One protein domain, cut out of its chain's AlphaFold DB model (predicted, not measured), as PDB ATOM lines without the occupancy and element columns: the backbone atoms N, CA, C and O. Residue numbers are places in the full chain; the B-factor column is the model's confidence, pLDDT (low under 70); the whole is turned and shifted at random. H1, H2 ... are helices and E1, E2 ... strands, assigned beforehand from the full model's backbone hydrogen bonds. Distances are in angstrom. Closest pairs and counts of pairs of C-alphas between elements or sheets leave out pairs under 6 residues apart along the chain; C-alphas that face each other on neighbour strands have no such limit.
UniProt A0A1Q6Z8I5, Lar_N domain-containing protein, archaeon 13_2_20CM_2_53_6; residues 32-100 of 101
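Overview. This is residues 32 to 100 of the 101 residues of the protein "Lar_N domain-containing protein" of archaeon 13_2_20CM_2_53_6 (UniProt A0A1Q6Z8I5). A small ribbon of two parallel strands, E1 and E2, has the long helix H3 packed over one face, and the shorter helix H1 packs on the side of H3 away from the strands, so that H3 is sandwiched in the middle. The short helix H2 sits near the end of H3 where that helix finishes, and residues 46 to 51, in the link from H1 to H2, stick out as a free loop. The printed part has 69 residues, with three named helices and two named strands in the order H1, H2, E1, H3, E2; the sheet has the order E1, E2, parallel, and the class is mixed, helices and strands. The whole is compact, with a radius of gyration of the C-alphas of 12.4 A, and spans 37 by 25 by 19 A.

Arrangement. The sheet is made of E1, residues 62 to 67, and E2, residues 94 to 99, which are parallel neighbours with 22 degrees between their N-to-C directions. The C-alphas of Ile 65 and Val 97 face each other at 4.8 A. Across the pair, N 65 and O 96 are within hydrogen-bond range at 2.8 A, and so are N 98 and O 65 at 2.8 A. Between these strands along the chain comes H3, residues 73 to 89, and E1, H3 and E2 form a strand-helix-strand unit, two parallel neighbour strands with a helix between them in the chain, whose crossover is right-handed. Residues 76 to 88 of H3 make 14 pairs of C-alphas within 10 A with E1 and 13 with E2. The closest C-alphas of H3 and E2 are those of Thr 84 and Thr 95, 6.5 A apart; those of H3 and E1 are Arg 76 and Ile 67, 7.4 A apart. H1, residues 36 to 45, touches H3, and their closest C-alphas are those of Arg 37 and Glu 78, 5.4 A apart. The two helices run the same way at a steep tilt of 37 degrees, only just beyond shallow. H1 is apart from both E1 and E2. H2, residues 53 to 56, is close to H3 but not clearly touching, the closest C-alphas being those of Leu 53 and Leu 87 at 7.7 A. It is also close to H1 but not clearly touching, with the C-alphas of Leu 44 and Leu 53 7.5 A apart. H2 is apart from E2. Every O i to N i+4 pair is within hydrogen-bond range in H1 and H3, while H2 is too short for such a pair and has its one O i to N i+3 pair within range.

Along the chain. E1 measures 16.7 A from C-alpha 62 at (-13.849, 5.959, -13.062) to C-alpha 67. E2 measures 17.0 A and ends at C-alpha 99 at (3.181, 7.064, -15.362). H3, the longest helix with 17 residues, measures 24.4 A from Leu 73 to Ser 89. H1 measures 14.7 A and begins at C-alpha 36 at (2.361, 25.423, -9.392). H2 has four residues and measures 5.1 A.

Size, cuts and confidence. The two C-alphas farthest apart are those of Gly 32 and Gly 60, at 39.3 A, and the first and last printed C-alphas, of Gly 32 and Ser 100, are 30.0 A apart. The printed part has no cut. The links from H2 to E1, from E1 to H3 and from H3 to E2 are tight, the link from H1 to H2 is short, and no link is long. The mean pLDDT of the printed part is 89.2; residues 32 to 33 are under 70.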
ATOM      1  N   GLY A  32       8.155  35.416 -11.475       58.25
ATOM      2  CA  GLY A  32       6.860  35.738 -10.857       58.25
ATOM      3  C   GLY A  32       5.671  34.886 -11.301       58.25
ATOM      4  O   GLY A  32       4.528  35.296 -11.111       58.25
ATOM      5  N   ILE A  33       5.903  33.699 -11.865       67.12
ATOM      6  CA  ILE A  33       4.819  32.736 -12.061       67.12
ATOM      7  C   ILE A  33       4.300  32.304 -10.671       67.12
ATOM      8  O   ILE A  33       5.093  31.996  -9.781       67.12
ATOM      9  N   GLY A  34       2.974  32.323 -10.474       72.19
ATOM     10  CA  GLY A  34       2.323  31.881  -9.233       72.19
ATOM     11  C   GLY A  34       2.670  30.437  -8.844       72.19
ATOM     12  O   GLY A  34       3.328  29.714  -9.591       72.19
ATOM     13  N   SER A  35       2.225  29.992  -7.663       86.19
ATOM     14  CA  SER A  35       2.511  28.625  -7.206       86.19
ATOM     15  C   SER A  35       2.039  27.583  -8.239       86.19
ATOM     16  O   SER A  35       0.996  27.793  -8.869       86.19
ATOM     17  N   PRO A  36       2.747  26.445  -8.414       86.12
ATOM     18  CA  PRO A  36       2.361  25.423  -9.392       86.12
ATOM     19  C   PRO A  36       0.897  24.999  -9.256       86.12
ATOM     20  O   PRO A  36       0.193  24.842 -10.249       86.12
ATOM     21  N   ARG A  37       0.414  24.907  -8.014       89.56
ATOM     22  CA  ARG A  37      -0.986  24.643  -7.697       89.56
ATOM     23  C   ARG A  37      -1.941  25.674  -8.302       89.56
ATOM     24  O   ARG A  37      -2.876  25.288  -8.997       89.56
ATOM     25  N   ALA A  38      -1.696  26.964  -8.064       89.81
ATOM     26  CA  ALA A  38      -2.562  28.041  -8.540       89.81
ATOM     27  C   ALA A  38      -2.630  28.086 -10.074       89.81
ATOM     28  O   ALA A  38      -3.688  28.358 -10.638       89.81
ATOM     29  N   LEU A  39      -1.523  27.774 -10.755       90.19
ATOM     30  CA  LEU A  39      -1.493  27.685 -12.218       90.19
ATOM     31  C   LEU A  39      -2.359  26.542 -12.740       90.19
ATOM     32  O   LEU A  39      -3.112  26.733 -13.691       90.19
ATOM     33  N   VAL A  40      -2.262  25.360 -12.122       90.31
ATOM     34  CA  VAL A  40      -3.069  24.201 -12.521       90.31
ATOM     35  C   VAL A  40      -4.549  24.471 -12.261       90.31
ATOM     36  O   VAL A  40      -5.373  24.218 -13.133       90.31
ATOM     37  N   GLU A  41      -4.899  25.020 -11.094       91.69
ATOM     38  CA  GLU A  41      -6.281  25.393 -10.770       91.69
ATOM     39  C   GLU A  41      -6.840  26.395 -11.792       91.69
ATOM     40  O   GLU A  41      -7.929  26.187 -12.327       91.69
ATOM     41  N   ASN A  42      -6.070  27.433 -12.136       91.38
ATOM     42  CA  ASN A  42      -6.468  28.421 -13.137       91.38
ATOM     43  C   ASN A  42      -6.685  27.788 -14.523       91.38
ATOM     44  O   ASN A  42      -7.711  28.040 -15.159       91.38
ATOM     45  N   ALA A  43      -5.775  26.912 -14.956       90.62
ATOM     46  CA  ALA A  43      -5.882  26.216 -16.236       90.62
ATOM     47  C   ALA A  43      -7.136  25.324 -16.325       90.62
ATOM     48  O   ALA A  43      -7.728  25.194 -17.392       90.62
ATOM     49  N   LEU A  44      -7.574  24.731 -15.208       91.62
ATOM     50  CA  LEU A  44      -8.797  23.922 -15.168       91.62
ATOM     51  C   LEU A  44     -10.086  24.754 -15.203       91.62
ATOM     52  O   LEU A  44     -11.110  24.251 -15.671       91.62
ATOM     53  N   GLU A  45     -10.064  25.992 -14.707       91.25
ATOM     54  CA  GLU A  45     -11.203  26.917 -14.810       91.25
ATOM     55  C   GLU A  45     -11.238  27.662 -16.157       91.25
ATOM     56  O   GLU A  45     -12.292  28.156 -16.553       91.25
ATOM     57  N   THR A  46     -10.120  27.702 -16.889       92.19
ATOM     58  CA  THR A  46     -10.002  28.336 -18.214       92.19
ATOM     59  C   THR A  46      -9.586  27.332 -19.302       92.19
ATOM     60  O   THR A  46      -8.497  27.426 -19.873       92.19
ATOM     61  N   PRO A  47     -10.441  26.340 -19.622       90.62
ATOM     62  CA  PRO A  47     -10.094  25.288 -20.567       90.62
ATOM     63  C   PRO A  47      -9.903  25.828 -21.988       90.62
ATOM     64  O   PRO A  47     -10.667  26.662 -22.479       90.62
ATOM     65  N   LEU A  48      -8.920  25.273 -22.695       88.75
ATOM     66  CA  LEU A  48      -8.714  25.560 -24.111       88.75
ATOM     67  C   LEU A  48      -9.848  24.952 -24.945       88.75
ATOM     68  O   LEU A  48     -10.246  23.806 -24.734       88.75
ATOM     69  N   ASN A  49     -10.354  25.720 -25.913       86.25
ATOM     70  CA  ASN A  49     -11.399  25.304 -26.858       86.25
ATOM     71  C   ASN A  49     -12.703  24.797 -26.203       86.25
ATOM     72  O   ASN A  49     -13.470  24.081 -26.839       86.25
ATOM     73  N   GLY A  50     -12.961  25.164 -24.942       78.94
ATOM     74  CA  GLY A  50     -14.186  24.793 -24.231       78.94
ATOM     75  C   GLY A  50     -14.245  23.342 -23.741       78.94
ATOM     76  O   GLY A  50     -15.295  22.913 -23.275       78.94
ATOM     77  N   TYR A  51     -13.147  22.581 -23.794       84.56
ATOM     78  CA  TYR A  51     -13.100  21.212 -23.267       84.56
ATOM     79  C   TYR A  51     -12.936  21.210 -21.744       84.56
ATOM     80  O   TYR A  51     -11.860  20.930 -21.213       84.56
ATOM     81  N   SER A  52     -13.996  21.573 -21.023       90.62
ATOM     82  CA  SER A  52     -13.971  21.587 -19.563       90.62
ATOM     83  C   SER A  52     -14.139  20.176 -18.986       90.62
ATOM     84  O   SER A  52     -14.909  19.358 -19.491       90.62
ATOM     85  N   LEU A  53     -13.469  19.893 -17.862       89.19
ATOM     86  CA  LEU A  53     -13.679  18.631 -17.140       89.19
ATOM     87  C   LEU A  53     -15.131  18.470 -16.668       89.19
ATOM     88  O   LEU A  53     -15.626  17.348 -16.604       89.19
ATOM     89  N   LYS A  54     -15.812  19.581 -16.353       87.94
ATOM     90  CA  LYS A  54     -17.218  19.587 -15.923       87.94
ATOM     91  C   LYS A  54     -18.137  19.003 -16.997       87.94
ATOM     92  O   LYS A  54     -19.055  18.269 -16.654       87.94
ATOM     93  N   ASP A  55     -17.853  19.282 -18.266       88.31
ATOM     94  CA  ASP A  55     -18.692  18.846 -19.386       88.31
ATOM     95  C   ASP A  55     -18.373  17.414 -19.843       88.31
ATOM     96  O   ASP A  55     -19.206  16.742 -20.451       88.31
ATOM     97  N   MET A  56     -17.164  16.925 -19.552       87.25
ATOM     98  CA  MET A  56     -16.702  15.594 -19.966       87.25
ATOM     99  C   MET A  56     -16.998  14.495 -18.938       87.25
ATOM    100  O   MET A  56     -17.143  13.325 -19.304       87.25
ATOM    101  N   VAL A  57     -17.044  14.842 -17.651       90.81
ATOM    102  CA  VAL A  57     -17.203  13.874 -16.561       90.81
ATOM    103  C   VAL A  57     -18.673  13.507 -16.369       90.81
ATOM    104  O   VAL A  57     -19.548  14.364 -16.302       90.81
ATOM    105  N   LYS A  58     -18.936  12.206 -16.218       87.12
ATOM    106  CA  LYS A  58     -20.242  11.682 -15.804       87.12
ATOM    107  C   LYS A  58     -20.166  11.221 -14.344       87.12
ATOM    108  O   LYS A  58     -19.195  10.540 -14.003       87.12
ATOM    109  N   PRO A  59     -21.167  11.527 -13.500       88.12
ATOM    110  CA  PRO A  59     -21.242  10.963 -12.156       88.12
ATOM    111  C   PRO A  59     -21.196   9.430 -12.195       88.12
ATOM    112  O   PRO A  59     -21.798   8.819 -13.080       88.12
ATOM    113  N   GLY A  60     -20.467   8.812 -11.267       88.81
ATOM    114  CA  GLY A  60     -20.262   7.360 -11.237       88.81
ATOM    115  C   GLY A  60     -19.129   6.858 -12.142       88.81
ATOM    116  O   GLY A  60     -18.848   5.664 -12.187       88.81
ATOM    117  N   ALA A  61     -18.465   7.743 -12.896       90.56
ATOM    118  CA  ALA A  61     -17.349   7.345 -13.746       90.56
ATOM    119  C   ALA A  61     -16.090   7.016 -12.929       90.56
ATOM    120  O   ALA A  61     -15.867   7.537 -11.834       90.56
ATOM    121  N   VAL A  62     -15.222   6.196 -13.523       91.81
ATOM    122  CA  VAL A  62     -13.849   5.959 -13.062       91.81
ATOM    123  C   VAL A  62     -12.898   6.673 -14.015       91.81
ATOM    124  O   VAL A  62     -13.011   6.516 -15.231       91.81
ATOM    125  N   ALA A  63     -11.953   7.438 -13.472       91.94
ATOM    126  CA  ALA A  63     -10.993   8.205 -14.261       91.94
ATOM    127  C   ALA A  63      -9.558   7.683 -14.093       91.94
ATOM    128  O   ALA A  63      -9.143   7.241 -13.018       91.94
ATOM    129  N   ALA A  64      -8.778   7.772 -15.166       93.81
ATOM    130  CA  ALA A  64      -7.344   7.516 -15.163       93.81
ATOM    131  C   ALA A  64      -6.593   8.822 -15.443       93.81
ATOM    132  O   ALA A  64      -6.924   9.537 -16.386       93.81
ATOM    133  N   ILE A  65      -5.579   9.123 -14.634       93.44
ATOM    134  CA  ILE A  65      -4.679  10.263 -14.815       93.44
ATOM    135  C   ILE A  65      -3.343   9.707 -15.298       93.44
ATOM    136  O   ILE A  65      -2.687   8.962 -14.571       93.44
ATOM    137  N   VAL A  66      -2.942  10.063 -16.515       94.12
ATOM    138  CA  VAL A  66      -1.638   9.692 -17.076       94.12
ATOM    139  C   VAL A  66      -0.717  10.896 -16.982       94.12
ATOM    140  O   VAL A  66      -1.083  11.986 -17.416       94.12
ATOM    141  N   ILE A  67       0.466  10.707 -16.402       91.75
ATOM    142  CA  ILE A  67       1.471  11.761 -16.272       91.75
ATOM    143  C   ILE A  67       2.811  11.305 -16.816       91.75
ATOM    144  O   ILE A  67       3.297  10.219 -16.493       91.75
ATOM    145  N   ASP A  68       3.430  12.204 -17.571       91.62
ATOM    146  CA  ASP A  68       4.761  12.005 -18.109       91.62
ATOM    147  C   ASP A  68       5.843  12.171 -17.022       91.62
ATOM    148  O   ASP A  68       5.799  13.129 -16.230       91.62
ATOM    149  N   PRO A  69       6.817  11.245 -16.927       87.12
ATOM    150  CA  PRO A  69       7.945  11.379 -16.016       87.12
ATOM    151  C   PRO A  69       8.801  12.631 -16.259       87.12
ATOM    152  O   PRO A  69       9.429  13.078 -15.296       87.12
ATOM    153  N   ILE A  70       8.794  13.205 -17.472       90.56
ATOM    154  CA  ILE A  70       9.529  14.428 -17.832       90.56
ATOM    155  C   ILE A  70       9.037  15.658 -17.065       90.56
ATOM    156  O   ILE A  70       9.782  16.619 -16.883       90.56
ATOM    157  N   VAL A  71       7.789  15.634 -16.582       87.75
ATOM    158  CA  VAL A  71       7.233  16.728 -15.786       87.75
ATOM    159  C   VAL A  71       7.973  16.799 -14.442       87.75
ATOM    160  O   VAL A  71       8.036  15.783 -13.733       87.75
ATOM    161  N   PRO A  72       8.489  17.983 -14.045       88.31
ATOM    162  CA  PRO A  72       9.153  18.172 -12.759       88.31
ATOM    163  C   PRO A  72       8.325  17.631 -11.588       88.31
ATOM    164  O   PRO A  72       7.099  17.760 -11.566       88.31
ATOM    165  N   LEU A  73       8.995  17.024 -10.601       88.44
ATOM    166  CA  LEU A  73       8.336  16.290  -9.513       88.44
ATOM    167  C   LEU A  73       7.299  17.137  -8.762       88.44
ATOM    168  O   LEU A  73       6.210  16.635  -8.479       88.44
ATOM    169  N   ASP A  74       7.626  18.391  -8.466       86.75
ATOM    170  CA  ASP A  74       6.752  19.284  -7.702       86.75
ATOM    171  C   ASP A  74       5.508  19.662  -8.508       86.75
ATOM    172  O   ASP A  74       4.386  19.512  -8.025       86.75
ATOM    173  N   ALA A  75       5.688  20.023  -9.783       88.06
ATOM    174  CA  ALA A  75       4.583  20.287 -10.700       88.06
ATOM    175  C   ALA A  75       3.681  19.054 -10.869       88.06
ATOM    176  O   ALA A  75       2.458  19.166 -10.827       88.06
ATOM    177  N   ARG A  76       4.272  17.857 -10.982       91.19
ATOM    178  CA  ARG A  76       3.534  16.592 -11.052       91.19
ATOM    179  C   ARG A  76       2.697  16.339  -9.799       91.19
ATOM    180  O   ARG A  76       1.541  15.947  -9.921       91.19
ATOM    181  N   ARG A  77       3.266  16.521  -8.603       91.56
ATOM    182  CA  ARG A  77       2.550  16.296  -7.334       91.56
ATOM    183  C   ARG A  77       1.348  17.224  -7.200       91.56
ATOM    184  O   ARG A  77       0.255  16.753  -6.879       91.56
ATOM    185  N   GLU A  78       1.537  18.507  -7.494       93.31
ATOM    186  CA  GLU A  78       0.451  19.485  -7.446       93.31
ATOM    187  C   GLU A  78      -0.614  19.187  -8.506       93.31
ATOM    188  O   GLU A  78      -1.800  19.142  -8.184       93.31
ATOM    189  N   ALA A  79      -0.209  18.867  -9.739       93.06
ATOM    190  CA  ALA A  79      -1.140  18.525 -10.810       93.06
ATOM    191  C   ALA A  79      -2.020  17.314 -10.460       93.06
ATOM    192  O   ALA A  79      -3.240  17.390 -10.601       93.06
ATOM    193  N   VAL A  80      -1.433  16.221  -9.950       94.25
ATOM    194  CA  VAL A  80      -2.199  15.042  -9.494       94.25
ATOM    195  C   VAL A  80      -3.186  15.424  -8.403       94.25
ATOM    196  O   VAL A  80      -4.341  15.004  -8.453       94.25
ATOM    197  N   THR A  81      -2.734  16.200  -7.418       94.88
ATOM    198  CA  THR A  81      -3.551  16.580  -6.264       94.88
ATOM    199  C   THR A  81      -4.764  17.387  -6.711       94.88
ATOM    200  O   THR A  81      -5.897  17.008  -6.415       94.88
ATOM    201  N   VAL A  82      -4.541  18.444  -7.494       95.19
ATOM    202  CA  VAL A  82      -5.607  19.318  -7.996       95.19
ATOM    203  C   VAL A  82      -6.573  18.551  -8.902       95.19
ATOM    204  O   VAL A  82      -7.786  18.633  -8.706       95.19
ATOM    205  N   LEU A  83      -6.065  17.757  -9.853       94.38
ATOM    206  CA  LEU A  83      -6.903  16.965 -10.761       94.38
ATOM    207  C   LEU A  83      -7.750  15.939 -10.010       94.38
ATOM    208  O   LEU A  83      -8.940  15.813 -10.284       94.38
ATOM    209  N   THR A  84      -7.162  15.232  -9.044       94.75
ATOM    210  CA  THR A  84      -7.876  14.229  -8.244       94.75
ATOM    211  C   THR A  84      -9.001  14.879  -7.448       94.75
ATOM    212  O   THR A  84     -10.150  14.451  -7.548       94.75
ATOM    213  N   SER A  85      -8.705  15.960  -6.717       94.19
ATOM    214  CA  SER A  85      -9.722  16.707  -5.972       94.19
ATOM    215  C   SER A  85     -10.836  17.218  -6.884       94.19
ATOM    216  O   SER A  85     -12.013  17.113  -6.535       94.19
ATOM    217  N   ARG A  86     -10.488  17.724  -8.074       94.00
ATOM    218  CA  ARG A  86     -11.477  18.231  -9.024       94.00
ATOM    219  C   ARG A  86     -12.361  17.118  -9.581       94.00
ATOM    220  O   ARG A  86     -13.575  17.277  -9.576       94.00
ATOM    221  N   LEU A  87     -11.795  15.997 -10.015       93.81
ATOM    222  CA  LEU A  87     -12.563  14.868 -10.550       93.81
ATOM    223  C   LEU A  87     -13.521  14.285  -9.503       93.81
ATOM    224  O   LEU A  87     -14.696  14.081  -9.807       93.81
ATOM    225  N   LEU A  88     -13.064  14.109  -8.259       92.75
ATOM    226  CA  LEU A  88     -13.922  13.671  -7.152       92.75
ATOM    227  C   LEU A  88     -15.078  14.654  -6.912       92.75
ATOM    228  O   LEU A  88     -16.224  14.235  -6.775       92.75
ATOM    229  N   SER A  89     -14.811  15.967  -6.941       93.00
ATOM    230  CA  SER A  89     -15.862  16.992  -6.791       93.00
ATOM    231  C   SER A  89     -16.904  16.985  -7.919       93.00
ATOM    232  O   SER A  89     -18.014  17.475  -7.729       93.00
ATOM    233  N   LEU A  90     -16.564  16.413  -9.080       93.12
ATOM    234  CA  LEU A  90     -17.456  16.252 -10.232       93.12
ATOM    235  C   LEU A  90     -18.203  14.907 -10.231       93.12
ATOM    236  O   LEU A  90     -18.932  14.611 -11.174       93.12
ATOM    237  N   GLY A  91     -18.045  14.096  -9.180       92.31
ATOM    238  CA  GLY A  91     -18.755  12.826  -9.025       92.31
ATOM    239  C   GLY A  91     -18.052  11.618  -9.644       92.31
ATOM    240  O   GLY A  91     -18.698  10.593  -9.857       92.31
ATOM    241  N   VAL A  92     -16.749  11.711  -9.934       94.38
ATOM    242  CA  VAL A  92     -15.923  10.529 -10.224       94.38
ATOM    243  C   VAL A  92     -15.781   9.709  -8.943       94.38
ATOM    244  O   VAL A  92     -15.409  10.247  -7.905       94.38
ATOM    245  N   GLU A  93     -16.046   8.406  -9.009       90.44
ATOM    246  CA  GLU A  93     -15.976   7.523  -7.834       90.44
ATOM    247  C   GLU A  93     -14.539   7.166  -7.460       90.44
ATOM    248  O   GLU A  93     -14.209   6.987  -6.288       90.44
ATOM    249  N   ASN A  94     -13.678   7.022  -8.467       88.38
ATOM    250  CA  ASN A  94     -12.307   6.589  -8.266       88.38
ATOM    251  C   ASN A  94     -11.367   7.151  -9.336       88.38
ATOM    252  O   ASN A  94     -11.712   7.236 -10.518       88.38
ATOM    253  N   THR A  95     -10.149   7.477  -8.916       89.75
ATOM    254  CA  THR A  95      -9.074   7.988  -9.769       89.75
ATOM    255  C   THR A  95      -7.831   7.124  -9.612       89.75
ATOM    256  O   THR A  95      -7.344   6.933  -8.496       89.75
ATOM    257  N   LYS A  96      -7.268   6.641 -10.722       92.50
ATOM    258  CA  LYS A  96      -5.976   5.935 -10.726       92.50
ATOM    259  C   LYS A  96      -4.925   6.744 -11.467       92.50
ATOM    260  O   LYS A  96      -5.193   7.254 -12.551       92.50
ATOM    261  N   VAL A  97      -3.730   6.836 -10.891       91.88
ATOM    262  CA  VAL A  97      -2.607   7.577 -11.474       91.88
ATOM    263  C   VAL A  97      -1.623   6.601 -12.105       91.88
ATOM    264  O   VAL A  97      -1.193   5.644 -11.462       91.88
ATOM    265  N   PHE A  98      -1.247   6.873 -13.348       90.88
ATOM    266  CA  PHE A  98      -0.290   6.098 -14.125       90.88
ATOM    267  C   PHE A  98       0.855   7.000 -14.584       90.88
ATOM    268  O   PHE A  98       0.655   8.178 -14.887       90.88
ATOM    269  N   LYS A  99       2.061   6.437 -14.655       84.44
ATOM    270  CA  LYS A  99       3.181   7.064 -15.362       84.44
ATOM    271  C   LYS A  99       3.113   6.622 -16.820       84.44
ATOM    272  O   LYS A  99       2.892   5.432 -17.051       84.44
ATOM    273  N   SER A 100       3.264   7.539 -17.776       76.31
ATOM    274  CA  SER A 100       3.463   7.115 -19.165       76.31
ATOM    275  C   SER A 100       4.788   6.356 -19.260       76.31
ATOM    276  O   SER A 100       5.763   6.727 -18.598       76.31
TER     277      SER A 100